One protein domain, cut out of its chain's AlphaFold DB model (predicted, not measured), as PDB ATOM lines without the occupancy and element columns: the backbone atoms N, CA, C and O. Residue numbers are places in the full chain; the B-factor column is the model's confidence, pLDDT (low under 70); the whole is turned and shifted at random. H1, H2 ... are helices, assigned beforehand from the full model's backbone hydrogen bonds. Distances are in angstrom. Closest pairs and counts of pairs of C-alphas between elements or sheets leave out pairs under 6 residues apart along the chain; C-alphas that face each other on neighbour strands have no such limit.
ATOM      1  N   GLY A   8      96.423 -87.333 205.876       92.44
ATOM      2  CA  GLY A   8      96.406 -87.094 204.432       92.44
ATOM      3  C   GLY A   8      95.025 -87.296 203.811       92.44
ATOM      4  O   GLY A   8      94.675 -86.611 202.851       92.44
ATOM      5  N   ALA A   9      94.219 -88.213 204.346       92.19
ATOM      6  CA  ALA A   9      92.814 -88.340 203.961       92.19
ATOM      7  C   ALA A   9      91.993 -87.134 204.445       92.19
ATOM      8  O   ALA A   9      91.306 -86.513 203.643       92.19
ATOM      9  N   ALA A  10      92.156 -86.741 205.711       92.00
ATOM     10  CA  ALA A  10      91.435 -85.604 206.280       92.00
ATOM     11  C   ALA A  10      91.747 -84.276 205.565       92.00
ATOM     12  O   ALA A  10      90.849 -83.474 205.332       92.00
ATOM     13  N   LEU A  11      93.009 -84.041 205.187       94.69
ATOM     14  CA  LEU A  11      93.385 -82.840 204.435       94.69
ATOM     15  C   LEU A  11      92.725 -82.793 203.053       94.69
ATOM     16  O   LEU A  11      92.248 -81.736 202.661       94.69
ATOM     17  N   ARG A  12      92.619 -83.931 202.354       94.56
ATOM     18  CA  ARG A  12      91.925 -83.988 201.056       94.56
ATOM     19  C   ARG A  12      90.442 -83.655 201.175       94.56
ATOM     20  O   ARG A  12      89.935 -82.899 200.360       94.56
ATOM     21  N   GLU A  13      89.766 -84.157 202.206       94.38
ATOM     22  CA  GLU A  13      88.356 -83.820 202.452       94.38
ATOM     23  C   GLU A  13      88.165 -82.319 202.729       94.38
ATOM     24  O   GLU A  13      87.188 -81.712 202.289       94.38
ATOM     25  N   VAL A  14      89.113 -81.695 203.437       94.62
ATOM     26  CA  VAL A  14      89.110 -80.244 203.669       94.62
ATOM     27  C   VAL A  14      89.343 -79.473 202.370       94.62
ATOM     28  O   VAL A  14      88.668 -78.470 202.142       94.62
ATOM     29  N   ASP A  15      90.256 -79.931 201.514       93.81
ATOM     30  CA  ASP A  15      90.509 -79.311 200.211       93.81
ATOM     31  C   ASP A  15      89.263 -79.379 199.312       93.81
ATOM     32  O   ASP A  15      88.835 -78.353 198.785       93.81
ATOM     33  N   GLU A  16      88.604 -80.538 199.234       95.81
ATOM     34  CA  GLU A  16      87.343 -80.710 198.497       95.81
ATOM     35  C   GLU A  16      86.237 -79.781 199.031       95.81
ATOM     36  O   GLU A  16      85.526 -79.122 198.266       95.81
ATOM     37  N   LEU A  17      86.102 -79.667 200.357       94.25
ATOM     38  CA  LEU A  17      85.144 -78.746 200.967       94.25
ATOM     39  C   LEU A  17      85.472 -77.283 200.643       94.25
ATOM     40  O   LEU A  17      84.562 -76.488 200.390       94.25
ATOM     41  N   ASN A  18      86.754 -76.917 200.643       90.62
ATOM     42  CA  ASN A  18      87.193 -75.572 200.294       90.62
ATOM     43  C   ASN A  18      86.859 -75.243 198.835       90.62
ATOM     44  O   ASN A  18      86.370 -74.143 198.571       90.62
ATOM     45  N   GLU A  19      87.049 -76.181 197.904       91.62
ATOM     46  CA  GLU A  19      86.661 -76.017 196.496       91.62
ATOM     47  C   GLU A  19      85.155 -75.751 196.347       91.62
ATOM     48  O   GLU A  19      84.749 -74.808 195.661       91.62
ATOM     49  N   VAL A  20      84.314 -76.516 197.055       94.88
ATOM     50  CA  VAL A  20      82.856 -76.306 197.055       94.88
ATOM     51  C   VAL A  20      82.492 -74.939 197.639       94.88
ATOM     52  O   VAL A  20      81.677 -74.214 197.061       94.88
ATOM     53  N   CYS A  21      83.103 -74.553 198.761       92.19
ATOM     54  CA  CYS A  21      82.873 -73.247 199.377       92.19
ATOM     55  C   CYS A  21      83.253 -72.098 198.434       92.19
ATOM     56  O   CYS A  21      82.512 -71.115 198.339       92.19
ATOM     57  N   TRP A  22      84.363 -72.230 197.704       89.12
ATOM     58  CA  TRP A  22      84.787 -71.256 196.701       89.12
ATOM     59  C   TRP A  22      83.789 -71.140 195.553       89.12
ATOM     60  O   TRP A  22      83.387 -70.025 195.219       89.12
ATOM     61  N   ALA A  23      83.326 -72.263 195.001       91.94
ATOM     62  CA  ALA A  23      82.340 -72.262 193.922       91.94
ATOM     63  C   ALA A  23      81.007 -71.623 194.354       91.94
ATOM     64  O   ALA A  23      80.410 -70.838 193.611       91.94
ATOM     65  N   LEU A  24      80.552 -71.906 195.580       94.00
ATOM     66  CA  LEU A  24      79.357 -71.281 196.152       94.00
ATOM     67  C   LEU A  24      79.545 -69.776 196.348       94.00
ATOM     68  O   LEU A  24      78.663 -68.992 195.989       94.00
ATOM     69  N   ARG A  25      80.695 -69.361 196.892       93.69
ATOM     70  CA  ARG A  25      81.017 -67.944 197.087       93.69
ATOM     71  C   ARG A  25      81.074 -67.205 195.756       93.69
ATOM     72  O   ARG A  25      80.522 -66.112 195.654       93.69
ATOM     73  N   GLU A  26      81.678 -67.805 194.739       92.12
ATOM     74  CA  GLU A  26      81.712 -67.257 193.390       92.12
ATOM     75  C   GLU A  26      80.297 -67.075 192.826       92.12
ATOM     76  O   GLU A  26      79.958 -65.981 192.373       92.12
ATOM     77  N   GLY A  27      79.453 -68.111 192.889       94.69
ATOM     78  CA  GLY A  27      78.063 -68.027 192.440       94.69
ATOM     79  C   GLY A  27      77.293 -66.916 193.157       94.69
ATOM     80  O   GLY A  27      76.630 -66.106 192.514       94.69
ATOM     81  N   TYR A  28      77.458 -66.818 194.475       95.06
ATOM     82  CA  TYR A  28      76.850 -65.763 195.282       95.06
ATOM     83  C   TYR A  28      77.314 -64.358 194.867       95.06
ATOM     84  O   TYR A  28      76.494 -63.452 194.756       95.06
ATOM     85  N   LEU A  29      78.608 -64.156 194.604       95.81
ATOM     86  CA  LEU A  29      79.153 -62.848 194.224       95.81
ATOM     87  C   LEU A  29      78.752 -62.396 192.816       95.81
ATOM     88  O   LEU A  29      78.774 -61.194 192.545       95.81
ATOM     89  N   ARG A  30      78.368 -63.317 191.924       93.00
ATOM     90  CA  ARG A  30      77.787 -62.945 190.624       93.00
ATOM     91  C   ARG A  30      76.441 -62.237 190.798       93.00
ATOM     92  O   ARG A  30      76.207 -61.232 190.135       93.00
ATOM     93  N   GLU A  31      75.613 -62.716 191.724       96.38
ATOM     94  CA  GLU A  31      74.303 -62.127 192.044       96.38
ATOM     95  C   GLU A  31      74.414 -60.940 193.021       96.38
ATOM     96  O   GLU A  31      73.653 -59.975 192.948       96.38
ATOM     97  N   HIS A  32      75.400 -60.979 193.920       96.81
ATOM     98  CA  HIS A  32      75.616 -59.986 194.973       96.81
ATOM     99  C   HIS A  32      77.040 -59.409 194.915       96.81
ATOM    100  O   HIS A  32      77.841 -59.631 195.828       96.81
ATOM    101  N   PRO A  33      77.379 -58.634 193.868       95.19
ATOM    102  CA  PRO A  33      78.739 -58.135 193.664       95.19
ATOM    103  C   PRO A  33      79.212 -57.182 194.768       95.19
ATOM    104  O   PRO A  33      80.415 -57.038 194.962       95.19
ATOM    105  N   ASP A  34      78.287 -56.546 195.487       96.75
ATOM    106  CA  ASP A  34      78.573 -55.584 196.558       96.75
ATOM    107  C   ASP A  34      78.580 -56.219 197.956       96.75
ATOM    108  O   ASP A  34      78.612 -55.511 198.964       96.75
ATOM    109  N   ALA A  35      78.533 -57.552 198.043       96.50
ATOM    110  CA  ALA A  35      78.619 -58.243 199.318       96.50
ATOM    111  C   ALA A  35      79.912 -57.896 200.066       96.50
ATOM    112  O   ALA A  35      80.963 -57.676 199.462       96.50
ATOM    113  N   GLU A  36      79.846 -57.901 201.398       96.94
ATOM    114  CA  GLU A  36      81.023 -57.594 202.200       96.94
ATOM    115  C   GLU A  36      82.140 -58.624 201.940       96.94
ATOM    116  O   GLU A  36      81.874 -59.837 201.879       96.94
ATOM    117  N   PRO A  37      83.393 -58.164 201.785       94.81
ATOM    118  CA  PRO A  37      84.530 -59.058 201.732       94.81
ATOM    119  C   PRO A  37      84.730 -59.819 203.036       94.81
ATOM    120  O   PRO A  37      84.643 -59.250 204.125       94.81
ATOM    121  N   ASN A  38      85.089 -61.092 202.936       92.50
ATOM    122  CA  ASN A  38      85.552 -61.845 204.090       92.50
ATOM    123  C   ASN A  38      87.035 -61.543 204.393       92.50
ATOM    124  O   ASN A  38      87.733 -60.840 203.658       92.50
ATOM    125  N   VAL A  39      87.526 -62.046 205.529       93.69
ATOM    126  CA  VAL A  39      88.910 -61.807 205.979       93.69
ATOM    127  C   VAL A  39      89.940 -62.365 204.992       93.69
ATOM    128  O   VAL A  39      90.920 -61.686 204.705       93.69
ATOM    129  N   VAL A  40      89.706 -63.556 204.444       90.25
ATOM    130  CA  VAL A  40      90.634 -64.229 203.521       90.25
ATOM    131  C   VAL A  40      90.747 -63.460 202.204       90.25
ATOM    132  O   VAL A  40      91.854 -63.180 201.749       90.25
ATOM    133  N   GLU A  41      89.618 -63.032 201.638       92.81
ATOM    134  CA  GLU A  41      89.565 -62.200 200.429       92.81
ATOM    135  C   GLU A  41      90.365 -60.898 200.614       92.81
ATOM    136  O   GLU A  41      91.152 -60.519 199.745       92.81
ATOM    137  N   ARG A  42      90.219 -60.233 201.771       94.25
ATOM    138  CA  ARG A  42      90.980 -59.015 202.098       94.25
ATOM    139  C   ARG A  42      92.483 -59.275 202.176       94.25
ATOM    140  O   ARG A  42      93.252 -58.527 201.574       94.25
ATOM    141  N   LEU A  43      92.891 -60.335 202.874       92.94
ATOM    142  CA  LEU A  43      94.302 -60.692 203.041       92.94
ATOM    143  C   LEU A  43      94.974 -61.014 201.703       92.94
ATOM    144  O   LEU A  43      96.086 -60.555 201.450       92.94
ATOM    145  N   TYR A  44      94.299 -61.762 200.829       91.19
ATOM    146  CA  TYR A  44      94.859 -62.095 199.522       91.19
ATOM    147  C   TYR A  44      95.019 -60.874 198.618       91.19
ATOM    148  O   TYR A  44      96.050 -60.735 197.961       91.19
ATOM    149  N   VAL A  45      94.057 -59.948 198.631       93.00
ATOM    150  CA  VAL A  45      94.187 -58.681 197.898       93.00
ATOM    151  C   VAL A  45      95.358 -57.854 198.421       93.00
ATOM    152  O   VAL A  45      96.131 -57.317 197.633       93.00
ATOM    153  N   GLU A  46      95.538 -57.771 199.737       93.50
ATOM    154  CA  GLU A  46      96.659 -57.036 200.334       93.50
ATOM    155  C   GLU A  46      98.016 -57.654 199.999       93.50
ATOM    156  O   GLU A  46      98.970 -56.929 199.696       93.50
ATOM    157  N   ALA A  47      98.098 -58.985 199.983       91.25
ATOM    158  CA  ALA A  47      99.287 -59.697 199.537       91.25
ATOM    159  C   ALA A  47      99.590 -59.410 198.057       91.25
ATOM    160  O   ALA A  47     100.716 -59.031 197.736       91.25
ATOM    161  N   ALA A  48      98.591 -59.508 197.174       91.88
ATOM    162  CA  ALA A  48      98.758 -59.245 195.744       91.88
ATOM    163  C   ALA A  48      99.219 -57.804 195.469       91.88
ATOM    164  O   ALA A  48     100.186 -57.596 194.735       91.88
ATOM    165  N   LEU A  49      98.603 -56.812 196.122       92.44
ATOM    166  CA  LEU A  49      99.027 -55.411 196.030       92.44
ATOM    167  C   LEU A  49     100.464 -55.216 196.525       92.44
ATOM    168  O   LEU A  49     101.257 -54.530 195.883       92.44
ATOM    169  N   THR A  50     100.831 -55.854 197.638       93.06
ATOM    170  CA  THR A  50     102.194 -55.774 198.183       93.06
ATOM    171  C   THR A  50     103.222 -56.360 197.216       93.06
ATOM    172  O   THR A  50     104.293 -55.779 197.022       93.06
ATOM    173  N   VAL A  51     102.918 -57.505 196.598       91.75
ATOM    174  CA  VAL A  51     103.798 -58.133 195.602       91.75
ATOM    175  C   VAL A  51     103.948 -57.229 194.384       91.75
ATOM    176  O   VAL A  51     105.083 -56.959 193.980       91.75
ATOM    177  N   ARG A  52     102.843 -56.683 193.868       92.00
ATOM    178  CA  ARG A  52     102.856 -55.742 192.745       92.00
ATOM    179  C   ARG A  52     103.715 -54.519 193.036       92.00
ATOM    180  O   ARG A  52     104.575 -54.176 192.232       92.00
ATOM    181  N   GLN A  53     103.563 -53.911 194.209       92.06
ATOM    182  CA  GLN A  53     104.354 -52.745 194.608       92.06
ATOM    183  C   GLN A  53     105.852 -53.049 194.729       92.06
ATOM    184  O   GLN A  53     106.681 -52.208 194.389       92.06
ATOM    185  N   ARG A  54     106.217 -54.237 195.223       93.88
ATOM    186  CA  ARG A  54     107.623 -54.604 195.459       93.88
ATOM    187  C   ARG A  54     108.343 -55.112 194.219       93.88
ATOM    188  O   ARG A  54     109.555 -54.948 194.122       93.88
ATOM    189  N   THR A  55     107.626 -55.779 193.322       93.50
ATOM    190  CA  THR A  55     108.227 -56.545 192.219       93.50
ATOM    191  C   THR A  55     107.790 -56.065 190.838       93.50
ATOM    192  O   THR A  55     108.428 -56.412 189.849       93.50
ATOM    193  N   GLY A  56     106.712 -55.281 190.752       88.25
ATOM    194  CA  GLY A  56     106.057 -54.916 189.495       88.25
ATOM    195  C   GLY A  56     105.232 -56.045 188.866       88.25
ATOM    196  O   GLY A  56     104.602 -55.813 187.838       88.25
ATOM    197  N   ALA A  57     105.219 -57.246 189.455       86.06
ATOM    198  CA  ALA A  57     104.454 -58.383 188.954       86.06
ATOM    199  C   ALA A  57     102.983 -58.305 189.385       86.06
ATOM    200  O   ALA A  57     102.674 -58.042 190.549       86.06
ATOM    201  N   ASP A  58     102.071 -58.555 188.447       85.62
ATOM    202  CA  ASP A  58     100.641 -58.630 188.732       85.62
ATOM    203  C   ASP A  58     100.221 -60.074 189.039       85.62
ATOM    204  O   ASP A  58      99.953 -60.863 188.137       85.62
ATOM    205  N   GLU A  59     100.162 -60.411 190.328       77.44
ATOM    206  CA  GLU A  59      99.794 -61.747 190.826       77.44
ATOM    207  C   GLU A  59      98.294 -61.871 191.154       77.44
ATOM    208  O   GLU A  59      97.883 -62.603 192.056       77.44
ATOM    209  N   THR A  60      97.441 -61.132 190.443       80.38
ATOM    210  CA  THR A  60      95.984 -61.183 190.650       80.38
ATOM    211  C   THR A  60      95.304 -62.370 189.971       80.38
ATOM    212  O   THR A  60      94.144 -62.645 190.259       80.38
ATOM    213  N   SER A  61      96.016 -63.120 189.124       71.81
ATOM    214  CA  SER A  61      95.495 -64.283 188.388       71.81
ATOM    215  C   SER A  61      95.024 -65.432 189.288       71.81
ATOM    216  O   SER A  61      94.150 -66.198 188.889       71.81
ATOM    217  N   TYR A  62      95.569 -65.539 190.502       70.81
ATOM    218  CA  TYR A  62      95.160 -66.535 191.499       70.81
ATOM    219  C   TYR A  62      93.977 -66.081 192.355       70.81
ATOM    220  O   TYR A  62      93.423 -66.872 193.120       70.81
ATOM    221  N   LEU A  63      93.597 -64.805 192.267       77.06
ATOM    222  CA  LEU A  63      92.451 -64.283 192.989       77.06
ATOM    223  C   LEU A  63      91.203 -64.676 192.201       77.06
ATOM    224  O   LEU A  63      90.985 -64.194 191.091       77.06
ATOM    225  N   GLY A  64      90.408 -65.587 192.768       76.94
ATOM    226  CA  GLY A  64      89.107 -65.966 192.220       76.94
ATOM    227  C   GLY A  64      88.131 -64.782 192.153       76.94
ATOM    228  O   GLY A  64      88.504 -63.610 192.223       76.94
ATOM    229  N   VAL A  65      86.833 -65.058 192.037       86.12
ATOM    230  CA  VAL A  65      85.840 -63.974 191.995       86.12
ATOM    231  C   VAL A  65      85.813 -63.219 193.325       86.12
ATOM    232  O   VAL A  65      85.579 -63.796 194.382       86.12
ATOM    233  N   LEU A  66      86.046 -61.906 193.251       91.62
ATOM    234  CA  LEU A  66      86.101 -61.001 194.396       91.62
ATOM    235  C   LEU A  66      84.896 -60.046 194.428       91.62
ATOM    236  O   LEU A  66      84.391 -59.644 193.367       91.62
ATOM    237  N   PRO A  67      84.489 -59.586 195.626       95.25
ATOM    238  CA  PRO A  67      83.574 -58.457 195.771       95.25
ATOM    239  C   PRO A  67      84.031 -57.234 194.969       95.25
ATOM    240  O   PRO A  67      85.230 -56.989 194.811       95.25
ATOM    241  N   ARG A  68      83.079 -56.433 194.481       93.81
ATOM    242  CA  ARG A  68      83.335 -55.240 193.657       93.81
ATOM    243  C   ARG A  68      84.321 -54.284 194.328       93.81
ATOM    244  O   ARG A  68      85.285 -53.890 193.684       93.81
ATOM    245  N   SER A  69      84.143 -54.009 195.617       95.25
ATOM    246  CA  SER A  69      85.033 -53.131 196.390       95.25
ATOM    247  C   SER A  69      86.497 -53.587 196.367       95.25
ATOM    248  O   SER A  69      87.412 -52.769 196.274       95.25
ATOM    249  N   LEU A  70      86.742 -54.899 196.409       94.06
ATOM    250  CA  LEU A  70      88.086 -55.464 196.318       94.06
ATOM    251  C   LEU A  70      88.633 -55.463 194.889       94.06
ATOM    252  O   LEU A  70      89.818 -55.198 194.700       94.06
ATOM    253  N   ARG A  71      87.782 -55.700 193.884       91.75
ATOM    254  CA  ARG A  71      88.174 -55.580 192.470       91.75
ATOM    255  C   ARG A  71      88.594 -54.153 192.121       91.75
ATOM    256  O   ARG A  71      89.621 -53.962 191.481       91.75
ATOM    257  N   GLU A  72      87.842 -53.160 192.582       92.00
ATOM    258  CA  GLU A  72      88.174 -51.741 192.409       92.00
ATOM    259  C   GLU A  72      89.492 -51.393 193.108       92.00
ATOM    260  O   GLU A  72      90.358 -50.749 192.517       92.00
ATOM    261  N   ARG A  73      89.701 -51.894 194.333       91.94
ATOM    262  CA  ARG A  73      90.966 -51.707 195.055       91.94
ATOM    263  C   ARG A  73      92.161 -52.296 194.296       91.94
ATOM    264  O   ARG A  73      93.209 -51.666 194.276       91.94
ATOM    265  N   LEU A  74      92.014 -53.455 193.652       90.06
ATOM    266  CA  LEU A  74      93.063 -54.036 192.800       90.06
ATOM    267  C   LEU A  74      93.296 -53.261 191.501       90.06
ATOM    268  O   LEU A  74      94.410 -53.266 190.990       90.06
ATOM    269  N   ALA A  75      92.268 -52.630 190.936       87.25
ATOM    270  CA  ALA A  75      92.397 -51.858 189.702       87.25
ATOM    271  C   ALA A  75      93.108 -50.510 189.915       87.25
ATOM    272  O   ALA A  75      93.700 -49.972 188.979       87.25
ATOM    273  N   HIS A  76      93.039 -49.961 191.131       85.00
ATOM    274  CA  HIS A  76      93.538 -48.622 191.460       85.00
ATOM    275  C   HIS A  76      94.700 -48.598 192.467       85.00
ATOM    276  O   HIS A  76      95.246 -47.523 192.717       85.00
ATOM    277  N   GLY A  77      95.049 -49.744 193.059       74.88
ATOM    278  CA  GLY A  77      96.142 -49.916 194.024       74.88
ATOM    279  C   GLY A  77      97.410 -50.500 193.414       74.88
ATOM    280  O   GLY A  77      98.490 -50.109 193.908       74.88
TER     281      GLY A  77
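This is residues 8 to 77 of the 77 residues of an uncharacterized protein of Planctomycetes bacterium (UniProt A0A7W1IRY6). One long helix, H1, sticks out with its residues 8 to 21 as an arm from a small body, in which two shorter helices, H2 and H3, lie side by side and point the same way. H1 and the H2 and H3 pair make a V, with residues 32 to 38 at its corner, and the unnamed stretch 56 to 67 runs back from the end of H2 to the beginning of H3. The printed part has 70 residues with three named helices, in the order H1, H2, H3, and no named strand; its class is all helix. The whole is only just loose, close to compact, with a radius of gyration of the C-alphas of 13.7 A, and it spans 39 by 31 by 18 A.

H1 holds residues 8 to 31, and its C-alphas run 35.6 A from Gly 8 at (96.406, -87.094, 204.432) to Glu 31 at (74.303, -62.127, 192.044). H2 holds residues 39 to 55 and is 24.3 A long from first to last C-alpha, beginning with C-alpha 39 at (88.910, -61.807, 205.979). H3, residues 68 to 76, is 12.4 A long and ends with C-alpha 76 at (93.538, -48.622, 191.460).

H1 touches no helix: it is apart from H2 and apart from H3. Its residues 8 to 21 stand free, with no C-alpha 8 or more residues away along the chain within 10 A. H2 and H3 touch, with 4 pairs of C-alphas within 8 A, and H2 does so with residues 42 to 49 alone. Their closest C-alphas are those of Leu 49 and Leu 74, 6.9 A apart, and their centres are 11.5 A apart. Their lines stand at a shallow tilt of 7 degrees, and they run the same way. In H2 and H3 every pair of backbone O of residue i and N of residue i+4 is within hydrogen-bond range; in H1 19 of 20 such pairs are.

The two C-alphas farthest apart are those of Ala 9 and His 76, at 41.6 A, and the first and last printed C-alphas, of Gly 8 and Gly 77, are 38.6 A apart. Without the residues that stand free, the body has 56 residues and spans 34 by 19 by 17 A, with a radius of gyration of 11.3 A. The printed part has no cut and ends at residue 77, the chain's last residue. The link from H1 to H2 is short, with 7 residues. The link from H2 to H3 is long, with 12 residues, 56 to 67, whose C-alphas lie 4 to 20 A from the mean of all C-alphas. The mean pLDDT of the printed part is 91.0, and no printed residue of this model is under 70.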